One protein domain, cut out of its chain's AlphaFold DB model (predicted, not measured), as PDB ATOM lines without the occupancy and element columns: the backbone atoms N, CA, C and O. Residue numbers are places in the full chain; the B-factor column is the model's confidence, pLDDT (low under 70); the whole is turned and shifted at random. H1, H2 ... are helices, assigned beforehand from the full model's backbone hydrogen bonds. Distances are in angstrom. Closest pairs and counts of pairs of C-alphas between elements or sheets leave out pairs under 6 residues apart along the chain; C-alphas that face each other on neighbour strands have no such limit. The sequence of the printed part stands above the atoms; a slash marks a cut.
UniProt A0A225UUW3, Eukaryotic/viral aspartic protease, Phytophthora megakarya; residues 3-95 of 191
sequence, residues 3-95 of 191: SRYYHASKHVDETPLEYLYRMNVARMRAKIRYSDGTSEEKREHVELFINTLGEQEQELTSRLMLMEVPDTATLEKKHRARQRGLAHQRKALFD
ATOM      1  N   SER A   3     146.987 184.450 194.606       49.91
ATOM      2  CA  SER A   3     148.080 185.035 193.812       49.91
ATOM      3  C   SER A   3     148.953 186.023 194.608       49.91
ATOM      4  O   SER A   3     150.170 185.900 194.617       49.91
ATOM      5  N   ARG A   4     148.356 186.930 195.400       57.53
ATOM      6  CA  ARG A   4     149.118 187.928 196.185       57.53
ATOM      7  C   ARG A   4     149.927 187.337 197.343       57.53
ATOM      8  O   ARG A   4     150.840 187.995 197.827       57.53
ATOM      9  N   TYR A   5     149.588 186.132 197.794       54.94
ATOM     10  CA  TYR A   5     150.287 185.439 198.878       54.94
ATOM     11  C   TYR A   5     151.553 184.718 198.386       54.94
ATOM     12  O   TYR A   5     152.517 184.606 199.140       54.94
ATOM     13  N   TYR A   6     151.582 184.301 197.117       58.91
ATOM     14  CA  TYR A   6     152.683 183.525 196.539       58.91
ATOM     15  C   TYR A   6     153.747 184.338 195.806       58.91
ATOM     16  O   TYR A   6     154.801 183.800 195.496       58.91
ATOM     17  N   HIS A   7     153.537 185.639 195.593       61.50
ATOM     18  CA  HIS A   7     154.490 186.506 194.875       61.50
ATOM     19  C   HIS A   7     155.791 186.819 195.633       61.50
ATOM     20  O   HIS A   7     156.545 187.709 195.245       61.50
ATOM     21  N   ALA A   8     156.081 186.113 196.724       62.69
ATOM     22  CA  ALA A   8     157.344 186.235 197.432       62.69
ATOM     23  C   ALA A   8     158.423 185.419 196.702       62.69
ATOM     24  O   ALA A   8     158.574 184.220 196.940       62.69
ATOM     25  N   SER A   9     159.193 186.075 195.833       67.81
ATOM     26  CA  SER A   9     160.417 185.489 195.285       67.81
ATOM     27  C   SER A   9     161.420 185.225 196.411       67.81
ATOM     28  O   SER A   9     161.527 185.998 197.373       67.81
ATOM     29  N   LYS A  10     162.126 184.097 196.325       70.44
ATOM     30  CA  LYS A  10     163.217 183.746 197.239       70.44
ATOM     31  C   LYS A  10     164.351 184.759 197.073       70.44
ATOM     32  O   LYS A  10     164.758 185.047 195.947       70.44
ATOM     33  N   HIS A  11     164.858 185.305 198.176       73.56
ATOM     34  CA  HIS A  11     166.028 186.182 198.104       73.56
ATOM     35  C   HIS A  11     167.295 185.342 197.892       73.56
ATOM     36  O   HIS A  11     167.406 184.235 198.411       73.56
ATOM     37  N   VAL A  12     168.259 185.861 197.126       71.06
ATOM     38  CA  VAL A  12     169.458 185.109 196.689       71.06
ATOM     39  C   VAL A  12     170.309 184.607 197.868       71.06
ATOM     40  O   VAL A  12     170.961 183.566 197.762       71.06
ATOM     41  N   ASP A  13     170.227 185.312 198.999       80.25
ATOM     42  CA  ASP A  13     170.959 185.038 200.240       80.25
ATOM     43  C   ASP A  13     170.104 184.335 201.313       80.25
ATOM     44  O   ASP A  13     170.599 184.015 202.394       80.25
ATOM     45  N   GLU A  14     168.819 184.088 201.039       81.62
ATOM     46  CA  GLU A  14     167.885 183.453 201.972       81.62
ATOM     47  C   GLU A  14     168.074 181.934 201.953       81.62
ATOM     48  O   GLU A  14     168.050 181.281 200.901       81.62
ATOM     49  N   THR A  15     168.264 181.342 203.132       77.62
ATOM     50  CA  THR A  15     168.340 179.884 203.232       77.62
ATOM     51  C   THR A  15     166.971 179.257 202.933       77.62
ATOM     52  O   THR A  15     165.934 179.873 203.194       77.62
ATOM     53  N   PRO A  16     166.914 178.006 202.434       72.69
ATOM     54  CA  PRO A  16     165.637 177.346 202.140       72.69
ATOM     55  C   PRO A  16     164.671 177.310 203.337       72.69
ATOM     56  O   PRO A  16     163.459 177.446 203.175       72.69
ATOM     57  N   LEU A  17     165.205 177.187 204.557       72.00
ATOM     58  CA  LEU A  17     164.412 177.192 205.786       72.00
ATOM     59  C   LEU A  17     163.826 178.578 206.104       72.00
ATOM     60  O   LEU A  17     162.673 178.673 206.519       72.00
ATOM     61  N   GLU A  18     164.595 179.648 205.889       78.62
ATOM     62  CA  GLU A  18     164.134 181.029 206.086       78.62
ATOM     63  C   GLU A  18     163.032 181.396 205.086       78.62
ATOM     64  O   GLU A  18     162.027 181.987 205.483       78.62
ATOM     65  N   TYR A  19     163.151 180.935 203.836       79.19
ATOM     66  CA  TYR A  19     162.116 181.107 202.815       79.19
ATOM     67  C   TYR A  19     160.796 180.433 203.212       79.19
ATOM     68  O   TYR A  19     159.736 181.067 203.206       79.19
ATOM     69  N   LEU A  20     160.853 179.168 203.641       77.06
ATOM     70  CA  LEU A  20     159.678 178.430 204.112       77.06
ATOM     71  C   LEU A  20     159.049 179.084 205.350       77.06
ATOM     72  O   LEU A  20     157.824 179.193 205.448       77.06
ATOM     73  N   TYR A  21     159.873 179.565 206.285       82.25
ATOM     74  CA  TYR A  21     159.403 180.298 207.456       82.25
ATOM     75  C   TYR A  21     158.693 181.600 207.060       82.25
ATOM     76  O   TYR A  21     157.571 181.852 207.508       82.25
ATOM     77  N   ARG A  22     159.281 182.395 206.158       85.75
ATOM     78  CA  ARG A  22     158.684 183.634 205.639       85.75
ATOM     79  C   ARG A  22     157.357 183.372 204.928       85.75
ATOM     80  O   ARG A  22     156.383 184.085 205.182       85.75
ATOM     81  N   MET A  23     157.282 182.325 204.106       79.44
ATOM     82  CA  MET A  23     156.038 181.901 203.455       79.44
ATOM     83  C   MET A  23     154.965 181.458 204.457       79.44
ATOM     84  O   MET A  23     153.789 181.780 204.274       79.44
ATOM     85  N   ASN A  24     155.331 180.748 205.527       80.75
ATOM     86  CA  ASN A  24     154.392 180.350 206.580       80.75
ATOM     87  C   ASN A  24     153.873 181.561 207.370       80.75
ATOM     88  O   ASN A  24     152.673 181.672 207.618       80.75
ATOM     89  N   VAL A  25     154.744 182.522 207.692       82.25
ATOM     90  CA  VAL A  25     154.350 183.777 208.351       82.25
ATOM     91  C   VAL A  25     153.415 184.597 207.460       82.25
ATOM     92  O   VAL A  25     152.391 185.095 207.935       82.25
ATOM     93  N   ALA A  26     153.713 184.712 206.163       80.38
ATOM     94  CA  ALA A  26     152.828 185.370 205.202       80.38
ATOM     95  C   ALA A  26     151.454 184.674 205.129       80.38
ATOM     96  O   ALA A  26     150.428 185.354 205.088       80.38
ATOM     97  N   ARG A  27     151.425 183.335 205.219       75.25
ATOM     98  CA  ARG A  27     150.194 182.525 205.207       75.25
ATOM     99  C   ARG A  27     149.310 182.850 206.396       75.25
ATOM    100  O   ARG A  27     148.120 183.124 206.245       75.25
ATOM    101  N   MET A  28     149.919 182.837 207.579       76.69
ATOM    102  CA  MET A  28     149.250 183.126 208.841       76.69
ATOM    103  C   MET A  28     148.712 184.557 208.868       76.69
ATOM    104  O   MET A  28     147.567 184.773 209.261       76.69
ATOM    105  N   ARG A  29     149.503 185.534 208.400       77.06
ATOM    106  CA  ARG A  29     149.096 186.948 208.330       77.06
ATOM    107  C   ARG A  29     147.925 187.174 207.385       77.06
ATOM    108  O   ARG A  29     147.016 187.928 207.717       77.06
ATOM    109  N   ALA A  30     147.923 186.491 206.246       71.38
ATOM    110  CA  ALA A  30     146.818 186.538 205.300       71.38
ATOM    111  C   ALA A  30     145.577 185.756 205.781       71.38
ATOM    112  O   ALA A  30     144.554 185.778 205.102       71.38
ATOM    113  N   LYS A  31     145.650 185.075 206.940       70.88
ATOM    114  CA  LYS A  31     144.603 184.191 207.483       70.88
ATOM    115  C   LYS A  31     144.106 183.175 206.446       70.88
ATOM    116  O   LYS A  31     142.937 182.797 206.458       70.88
ATOM    117  N   ILE A  32     144.994 182.735 205.553       64.81
ATOM    118  CA  ILE A  32     144.653 181.776 204.501       64.81
ATOM    119  C   ILE A  32     144.509 180.414 205.166       64.81
ATOM    120  O   ILE A  32     145.488 179.730 205.467       64.81
ATOM    121  N   ARG A  33     143.262 180.043 205.437       65.06
ATOM    122  CA  ARG A  33     142.908 178.728 205.949       65.06
ATOM    123  C   ARG A  33     142.851 177.769 204.773       65.06
ATOM    124  O   ARG A  33     141.867 177.736 204.044       65.06
ATOM    125  N   TYR A  34     143.912 176.984 204.608       62.56
ATOM    126  CA  TYR A  34     143.957 175.928 203.597       62.56
ATOM    127  C   TYR A  34     142.757 174.980 203.724       62.56
ATOM    128  O   TYR A  34     142.224 174.553 202.715       62.56
ATOM    129  N   SER A  35     142.278 174.710 204.944       62.88
ATOM    130  CA  SER A  35     141.083 173.899 205.215       62.88
ATOM    131  C   SER A  35     139.777 174.505 204.688       62.88
ATOM    132  O   SER A  35     138.913 173.751 204.237       62.88
ATOM    133  N   ASP A  36     139.657 175.835 204.683       69.50
ATOM    134  CA  ASP A  36     138.391 176.552 204.467       69.50
ATOM    135  C   ASP A  36     138.274 177.117 203.036       69.50
ATOM    136  O   ASP A  36     137.230 177.649 202.668       69.50
ATOM    137  N   GLY A  37     139.335 177.001 202.226       69.56
ATOM    138  CA  GLY A  37     139.334 177.384 200.811       69.56
ATOM    139  C   GLY A  37     138.553 176.410 199.924       69.56
ATOM    140  O   GLY A  37     138.353 175.235 200.276       69.56
ATOM    141  N   THR A  38     138.127 176.889 198.753       79.75
ATOM    142  CA  THR A  38     137.456 176.046 197.750       79.75
ATOM    143  C   THR A  38     138.403 174.949 197.243       79.75
ATOM    144  O   THR A  38     139.623 175.019 197.411       79.75
ATOM    145  N   SER A  39     137.863 173.889 196.635       78.50
ATOM    146  CA  SER A  39     138.687 172.806 196.069       78.50
ATOM    147  C   SER A  39     139.689 173.314 195.026       78.50
ATOM    148  O   SER A  39     140.806 172.807 194.953       78.50
ATOM    149  N   GLU A  40     139.314 174.342 194.269       79.88
ATOM    150  CA  GLU A  40     140.159 175.016 193.286       79.88
ATOM    151  C   GLU A  40     141.313 175.777 193.952       79.88
ATOM    152  O   GLU A  40     142.466 175.567 193.591       79.88
ATOM    153  N   GLU A  41     141.046 176.547 195.011       74.25
ATOM    154  CA  GLU A  41     142.092 177.265 195.755       74.25
ATOM    155  C   GLU A  41     143.089 176.315 196.432       74.25
ATOM    156  O   GLU A  41     144.286 176.601 196.502       74.25
ATOM    157  N   LYS A  42     142.617 175.160 196.917       77.94
ATOM    158  CA  LYS A  42     143.486 174.101 197.455       77.94
ATOM    159  C   LYS A  42     144.364 173.490 196.361       77.94
ATOM    160  O   LYS A  42     145.545 173.257 196.599       77.94
ATOM    161  N   ARG A  43     143.806 173.262 195.166       81.31
ATOM    162  CA  ARG A  43     144.548 172.736 194.011       81.31
ATOM    163  C   ARG A  43     145.636 173.709 193.562       81.31
ATOM    164  O   ARG A  43     146.789 173.306 193.459       81.31
ATOM    165  N   GLU A  44     145.295 174.986 193.405       79.31
ATOM    166  CA  GLU A  44     146.251 176.049 193.073       79.31
ATOM    167  C   GLU A  44     147.372 176.152 194.119       79.31
ATOM    168  O   GLU A  44     148.540 176.292 193.767       79.31
ATOM    169  N   HIS A  45     147.043 176.037 195.412       77.56
ATOM    170  CA  HIS A  45     148.030 176.058 196.499       77.56
ATOM    171  C   HIS A  45     149.060 174.928 196.360       77.56
ATOM    172  O   HIS A  45     150.256 175.147 196.564       77.56
ATOM    173  N   VAL A  46     148.597 173.720 196.026       76.88
ATOM    174  CA  VAL A  46     149.445 172.533 195.844       76.88
ATOM    175  C   VAL A  46     150.287 172.653 194.576       76.88
ATOM    176  O   VAL A  46     151.490 172.418 194.632       76.88
ATOM    177  N   GLU A  47     149.690 173.070 193.460       79.75
ATOM    178  CA  GLU A  47     150.401 173.281 192.193       79.75
ATOM    179  C   GLU A  47     151.519 174.326 192.348       79.75
ATOM    180  O   GLU A  47     152.663 174.078 191.970       79.75
ATOM    181  N   LEU A  48     151.232 175.464 192.989       80.19
ATOM    182  CA  LEU A  48     152.229 176.508 193.250       80.19
ATOM    183  C   LEU A  48     153.342 176.032 194.190       80.19
ATOM    184  O   LEU A  48     154.507 176.374 193.984       80.19
ATOM    185  N   PHE A  49     153.006 175.234 195.205       76.50
ATOM    186  CA  PHE A  49     153.992 174.657 196.112       76.50
ATOM    187  C   PHE A  49     154.940 173.689 195.387       76.50
ATOM    188  O   PHE A  49     156.153 173.804 195.548       76.50
ATOM    189  N   ILE A  50     154.404 172.794 194.550       76.06
ATOM    190  CA  ILE A  50     155.199 171.854 193.744       76.06
ATOM    191  C   ILE A  50     156.121 172.611 192.782       76.06
ATOM    192  O   ILE A  50     157.315 172.324 192.735       76.06
ATOM    193  N   ASN A  51     155.603 173.616 192.072       79.38
ATOM    194  CA  ASN A  51     156.398 174.405 191.127       79.38
ATOM    195  C   ASN A  51     157.539 175.157 191.829       79.38
ATOM    196  O   ASN A  51     158.680 175.120 191.375       79.38
ATOM    197  N   THR A  52     157.255 175.772 192.982       78.19
ATOM    198  CA  THR A  52     158.262 176.505 193.765       78.19
ATOM    199  C   THR A  52     159.367 175.579 194.282       78.19
ATOM    200  O   THR A  52     160.539 175.962 194.306       78.19
ATOM    201  N   LEU A  53     159.016 174.359 194.707       74.06
ATOM    202  CA  LEU A  53     160.004 173.356 195.108       74.06
ATOM    203  C   LEU A  53     160.850 172.891 193.917       74.06
ATOM    204  O   LEU A  53     162.069 172.838 194.045       74.06
ATOM    205  N   GLY A  54     160.233 172.640 192.759       77.06
ATOM    206  CA  GLY A  54     160.945 172.233 191.546       77.06
ATOM    207  C   GLY A  54     161.973 173.268 191.077       77.06
ATOM    208  O   GLY A  54     163.115 172.916 190.790       77.06
ATOM    209  N   GLU A  55     161.619 174.556 191.077       78.62
ATOM    210  CA  GLU A  55     162.557 175.640 190.745       78.62
ATOM    211  C   GLU A  55     163.739 175.703 191.728       78.62
ATOM    212  O   GLU A  55     164.886 175.903 191.319       78.62
ATOM    213  N   GLN A  56     163.490 175.484 193.023       75.44
ATOM    214  CA  GLN A  56     164.551 175.447 194.033       75.44
ATOM    215  C   GLN A  56     165.465 174.231 193.892       75.44
ATOM    216  O   GLN A  56     166.679 174.368 194.040       75.44
ATOM    217  N   GLU A  57     164.908 173.053 193.619       77.81
ATOM    218  CA  GLU A  57     165.685 171.839 193.370       77.81
ATOM    219  C   GLU A  57     166.539 171.984 192.111       77.81
ATOM    220  O   GLU A  57     167.705 171.581 192.104       77.81
ATOM    221  N   GLN A  58     166.007 172.628 191.073       74.50
ATOM    222  CA  GLN A  58     166.743 172.912 189.849       74.50
ATOM    223  C   GLN A  58     167.874 173.919 190.084       74.50
ATOM    224  O   GLN A  58     169.010 173.650 189.697       74.50
ATOM    225  N   GLU A  59     167.610 175.032 190.778       77.62
ATOM    226  CA  GLU A  59     168.638 176.010 191.159       77.62
ATOM    227  C   GLU A  59     169.742 175.353 192.003       77.62
ATOM    228  O   GLU A  59     170.936 175.562 191.767       77.62
ATOM    229  N   LEU A  60     169.352 174.525 192.977       73.44
ATOM    230  CA  LEU A  60     170.284 173.783 193.816       73.44
ATOM    231  C   LEU A  60     171.121 172.818 192.975       73.44
ATOM    232  O   LEU A  60     172.338 172.790 193.124       73.44
ATOM    233  N   THR A  61     170.493 172.083 192.059       73.06
ATOM    234  CA  THR A  61     171.173 171.162 191.141       73.06
ATOM    235  C   THR A  61     172.173 171.902 190.257       73.06
ATOM    236  O   THR A  61     173.314 171.465 190.135       73.06
ATOM    237  N   SER A  62     171.814 173.065 189.707       76.69
ATOM    238  CA  SER A  62     172.739 173.898 188.931       76.69
ATOM    239  C   SER A  62     173.927 174.372 189.769       76.69
ATOM    240  O   SER A  62     175.070 174.281 189.323       76.69
ATOM    241  N   ARG A  63     173.694 174.816 191.011       70.38
ATOM    242  CA  ARG A  63     174.774 175.200 191.938       70.38
ATOM    243  C   ARG A  63     175.661 174.005 192.309       70.38
ATOM    244  O   ARG A  63     176.870 174.164 192.433       70.38
ATOM    245  N   LEU A  64     175.084 172.814 192.470       69.50
ATOM    246  CA  LEU A  64     175.819 171.577 192.742       69.50
ATOM    247  C   LEU A  64     176.669 171.136 191.549       69.50
ATOM    248  O   LEU A  64     177.823 170.764 191.751       69.50
ATOM    249  N   MET A  65     176.135 171.240 190.328       71.75
ATOM    250  CA  MET A  65     176.891 170.993 189.098       71.75
ATOM    251  C   MET A  65     178.074 171.958 188.968       71.75
ATOM    252  O   MET A  65     179.177 171.523 188.664       71.75
ATOM    253  N   LEU A  66     177.875 173.248 189.270       71.00
ATOM    254  CA  LEU A  66     178.947 174.253 189.249       71.00
ATOM    255  C   LEU A  66     180.030 174.020 190.315       71.00
ATOM    256  O   LEU A  66     181.168 174.431 190.124       71.00
ATOM    257  N   MET A  67     179.694 173.380 191.438       69.06
ATOM    258  CA  MET A  67     180.668 173.010 192.473       69.06
ATOM    259  C   MET A  67     181.418 171.703 192.170       69.06
ATOM    260  O   MET A  67     182.212 171.285 193.020       69.06
ATOM    261  N   GLU A  68     181.140 171.054 191.027       67.56
ATOM    262  CA  GLU A  68     181.737 169.785 190.585       67.56
ATOM    263  C   GLU A  68     181.896 168.790 191.742       67.56
ATOM    264  O   GLU A  68     182.987 168.307 192.043       67.56
ATOM    265  N   VAL A  69     180.814 168.523 192.479       67.69
ATOM    266  CA  VAL A  69     180.851 167.501 193.531       67.69
ATOM    267  C   VAL A  69     180.515 166.155 192.882       67.69
ATOM    268  O   VAL A  69     179.355 165.948 192.533       67.69
ATOM    269  N   PRO A  70     181.490 165.241 192.704       69.19
ATOM    270  CA  PRO A  70     181.312 164.056 191.861       69.19
ATOM    271  C   PRO A  70     180.486 162.950 192.528       69.19
ATOM    272  O   PRO A  70     180.054 162.023 191.853       69.19
ATOM    273  N   ASP A  71     180.286 163.021 193.847       75.50
ATOM    274  CA  ASP A  71     179.610 161.975 194.609       75.50
ATOM    275  C   ASP A  71     178.795 162.535 195.787       75.50
ATOM    276  O   ASP A  71     179.173 163.495 196.472       75.50
ATOM    277  N   THR A  72     177.680 161.861 196.042       73.50
ATOM    278  CA  THR A  72     176.720 162.085 197.121       73.50
ATOM    279  C   THR A  72     177.360 162.045 198.512       73.50
ATOM    280  O   THR A  72     177.071 162.919 199.333       73.50
ATOM    281  N   ALA A  73     178.302 161.130 198.773       80.94
ATOM    282  CA  ALA A  73     178.975 161.045 200.073       80.94
ATOM    283  C   ALA A  73     179.857 162.277 200.343       80.94
ATOM    284  O   ALA A  73     179.932 162.793 201.466       80.94
ATOM    285  N   THR A  74     180.492 162.803 199.291       79.50
ATOM    286  CA  THR A  74     181.300 164.028 199.368       79.50
ATOM    287  C   THR A  74     180.418 165.249 199.624       79.50
ATOM    288  O   THR A  74     180.770 166.111 200.438       79.50
ATOM    289  N   LEU A  75     179.251 165.308 198.978       78.50
ATOM    290  CA  LEU A  75     178.273 166.370 199.184       78.50
ATOM    291  C   LEU A  75     177.745 166.387 200.623       78.50
ATOM    292  O   LEU A  75     177.758 167.429 201.283       78.50
ATOM    293  N   GLU A  76     177.346 165.229 201.143       80.94
ATOM    294  CA  GLU A  76     176.816 165.094 202.498       80.94
ATOM    295  C   GLU A  76     177.859 165.504 203.557       80.94
ATOM    296  O   GLU A  76     177.551 166.209 204.525       80.94
ATOM    297  N   LYS A  77     179.132 165.141 203.345       85.12
ATOM    298  CA  LYS A  77     180.251 165.555 204.207       85.12
ATOM    299  C   LYS A  77     180.469 167.070 204.184       85.12
ATOM    300  O   LYS A  77     180.620 167.666 205.253       85.12
ATOM    301  N   LYS A  78     180.445 167.706 203.005       79.56
ATOM    302  CA  LYS A  78     180.556 169.172 202.863       79.56
ATOM    303  C   LYS A  78     179.388 169.890 203.543       79.56
ATOM    304  O   LYS A  78     179.611 170.857 204.273       79.56
ATOM    305  N   HIS A  79     178.164 169.389 203.370       80.12
ATOM    306  CA  HIS A  79     176.986 169.952 204.025       80.12
ATOM    307  C   HIS A  79     177.101 169.856 205.552       80.12
ATOM    308  O   HIS A  79     176.971 170.869 206.240       80.12
ATOM    309  N   ARG A  80     177.453 168.681 206.097       87.00
ATOM    310  CA  ARG A  80     177.697 168.503 207.540       87.00
ATOM    311  C   ARG A  80     178.781 169.437 208.077       87.00
ATOM    312  O   ARG A  80     178.585 170.042 209.128       87.00
ATOM    313  N   ALA A  81     179.904 169.574 207.372       84.94
ATOM    314  CA  ALA A  81     180.989 170.468 207.778       84.94
ATOM    315  C   ALA A  81     180.525 171.932 207.845       84.94
ATOM    316  O   ALA A  81     180.797 172.620 208.828       84.94
ATOM    317  N   ARG A  82     179.749 172.388 206.854       84.69
ATOM    318  CA  ARG A  82     179.170 173.738 206.839       84.69
ATOM    319  C   ARG A  82     178.164 173.952 207.969       84.69
ATOM    320  O   ARG A  82     178.208 174.993 208.614       84.69
ATOM    321  N   GLN A  83     177.296 172.976 208.241       83.88
ATOM    322  CA  GLN A  83     176.337 173.060 209.349       83.88
ATOM    323  C   GLN A  83     177.043 173.168 210.705       83.88
ATOM    324  O   GLN A  83     176.672 174.000 211.532       83.88
ATOM    325  N   ARG A  84     178.123 172.402 210.910       90.94
ATOM    326  CA  ARG A  84     178.978 172.537 212.100       90.94
ATOM    327  C   ARG A  84     179.624 173.921 212.166       90.94
ATOM    328  O   ARG A  84     179.549 174.567 213.204       90.94
ATOM    329  N   GLY A  85     180.191 174.408 211.063       83.44
ATOM    330  CA  GLY A  85     180.784 175.748 210.986       83.44
ATOM    331  C   GLY A  85     179.796 176.867 211.332       83.44
ATOM    332  O   GLY A  85     180.124 177.750 212.117       83.44
ATOM    333  N   LEU A  86     178.559 176.791 210.833       77.69
ATOM    334  CA  LEU A  86     177.488 177.740 211.163       77.69
ATOM    335  C   LEU A  86     177.061 177.657 212.636       77.69
ATOM    336  O   LEU A  86     176.819 178.687 213.263       77.69
ATOM    337  N   ALA A  87     176.994 176.454 213.214       74.69
ATOM    338  CA  ALA A  87     176.714 176.277 214.639       74.69
ATOM    339  C   ALA A  87     177.828 176.872 215.518       74.69
ATOM    340  O   ALA A  87     177.538 177.539 216.511       74.69
ATOM    341  N   HIS A  88     179.093 176.689 215.133       79.00
ATOM    342  CA  HIS A  88     180.232 177.300 215.821       79.00
ATOM    343  C   HIS A  88     180.254 178.821 215.667       79.00
ATOM    344  O   HIS A  88     180.488 179.515 216.649       79.00
ATOM    345  N   GLN A  89     179.941 179.349 214.482       76.69
ATOM    346  CA  GLN A  89     179.821 180.789 214.251       76.69
ATOM    347  C   GLN A  89     178.730 181.404 215.134       76.69
ATOM    348  O   GLN A  89     178.960 182.423 215.776       76.69
ATOM    349  N   ARG A  90     177.552 180.772 215.212       71.44
ATOM    350  CA  ARG A  90     176.455 181.244 216.068       71.44
ATOM    351  C   ARG A  90     176.823 181.232 217.551       71.44
ATOM    352  O   ARG A  90     176.469 182.173 218.250       71.44
ATOM    353  N   LYS A  91     177.559 180.216 218.018       67.75
ATOM    354  CA  LYS A  91     178.080 180.167 219.395       67.75
ATOM    355  C   LYS A  91     179.139 181.247 219.647       67.75
ATOM    356  O   LYS A  91     179.027 181.988 220.613       67.75
ATOM    357  N   ALA A  92     180.092 181.422 218.732       63.38
ATOM    358  CA  ALA A  92     181.135 182.443 218.846       63.38
ATOM    359  C   ALA A  92     180.573 183.877 218.867       63.38
ATOM    360  O   ALA A  92     181.067 184.722 219.607       63.38
ATOM    361  N   LEU A  93     179.512 184.154 218.101       60.12
ATOM    362  CA  LEU A  93     178.816 185.446 218.132       60.12
ATOM    363  C   LEU A  93     178.058 185.690 219.449       60.12
ATOM    364  O   LEU A  93     177.830 186.842 219.811       60.12
ATOM    365  N   PHE A  94     177.672 184.629 220.164       52.62
ATOM    366  CA  PHE A  94     177.007 184.721 221.465       52.62
ATOM    367  C   PHE A  94     178.014 184.948 222.607       52.62
ATOM    368  O   PHE A  94     177.777 185.792 223.471       52.62
ATOM    369  N   ASP A  95     179.176 184.287 222.559       54.06
ATOM    370  CA  ASP A  95     180.232 184.393 223.582       54.06
ATOM    371  C   ASP A  95     181.137 185.635 223.420       54.06
ATOM    372  O   ASP A  95     181.824 186.047 224.355       54.06
TER     373      ASP A  95
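AT A GLANCE: This is residues 3 to 95 of the 191 residues of the protein "Eukaryotic/viral aspartic protease" of Phytophthora megakarya (UniProt A0A225UUW3). This is an open, flat L of two long helices, H3 and H4, which are apart and joined at the corner of the L by a tight link, with the shorter H2 running back beside H3 across a gap and the tiny H1 near both H2 and H3. Residues 79 to 95 of H4 stick out as a free arm. The printed part has 93 residues with four named helices, H1, H2, H3 and H4 in that order, and no named strand; its class is all helix. It is loose, with a radius of gyration of the C-alphas of 17.4 A, and spans 45 by 38 by 20 A.

HOW THE PARTS SIT: Start at H1, residues 3 to 6, which only just touches H2, residues 16 to 29, with 3 pairs of C-alphas within 8 A. H2 touches H1 with residues 23 to 27 alone; the closest C-alphas, those of Tyr 5 and Ala 26, are 6.8 A apart. Go on to H3, residues 39 to 66: H1 is close to it but not clearly touching, the closest C-alphas being those of Tyr 6 and Leu 48, 7.8 A apart. H2 and H3 are only just apart, at 8.4 A. H4, residues 72 to 95, is apart from H1, H2 and H3. Every O i to N i+4 pair is within hydrogen-bond range in H2, H3 and H4; H1 is too short for such a pair.

IN THESE COORDINATES: Find C-alpha 3 at (148.080, 185.035, 193.812), where H1 begins. H2 is 20.1 A long. From C-alpha 39 at (138.687, 172.806, 196.069), H3 runs 40.9 A. H4 runs 34.8 A to C-alpha 95 at (180.232, 184.393, 223.582).

THE WHOLE: The C-alphas farthest apart, those of Ser 39 and Asp 95, are 51.2 A apart. The printed part has no cut; the link from H3 to H4 is tight and the other two are short. Mean pLDDT of the printed part is 74.2; look for values under 70 at residues 3 to 9, 32 to 37, 64, 67 to 70 and 91 to 95.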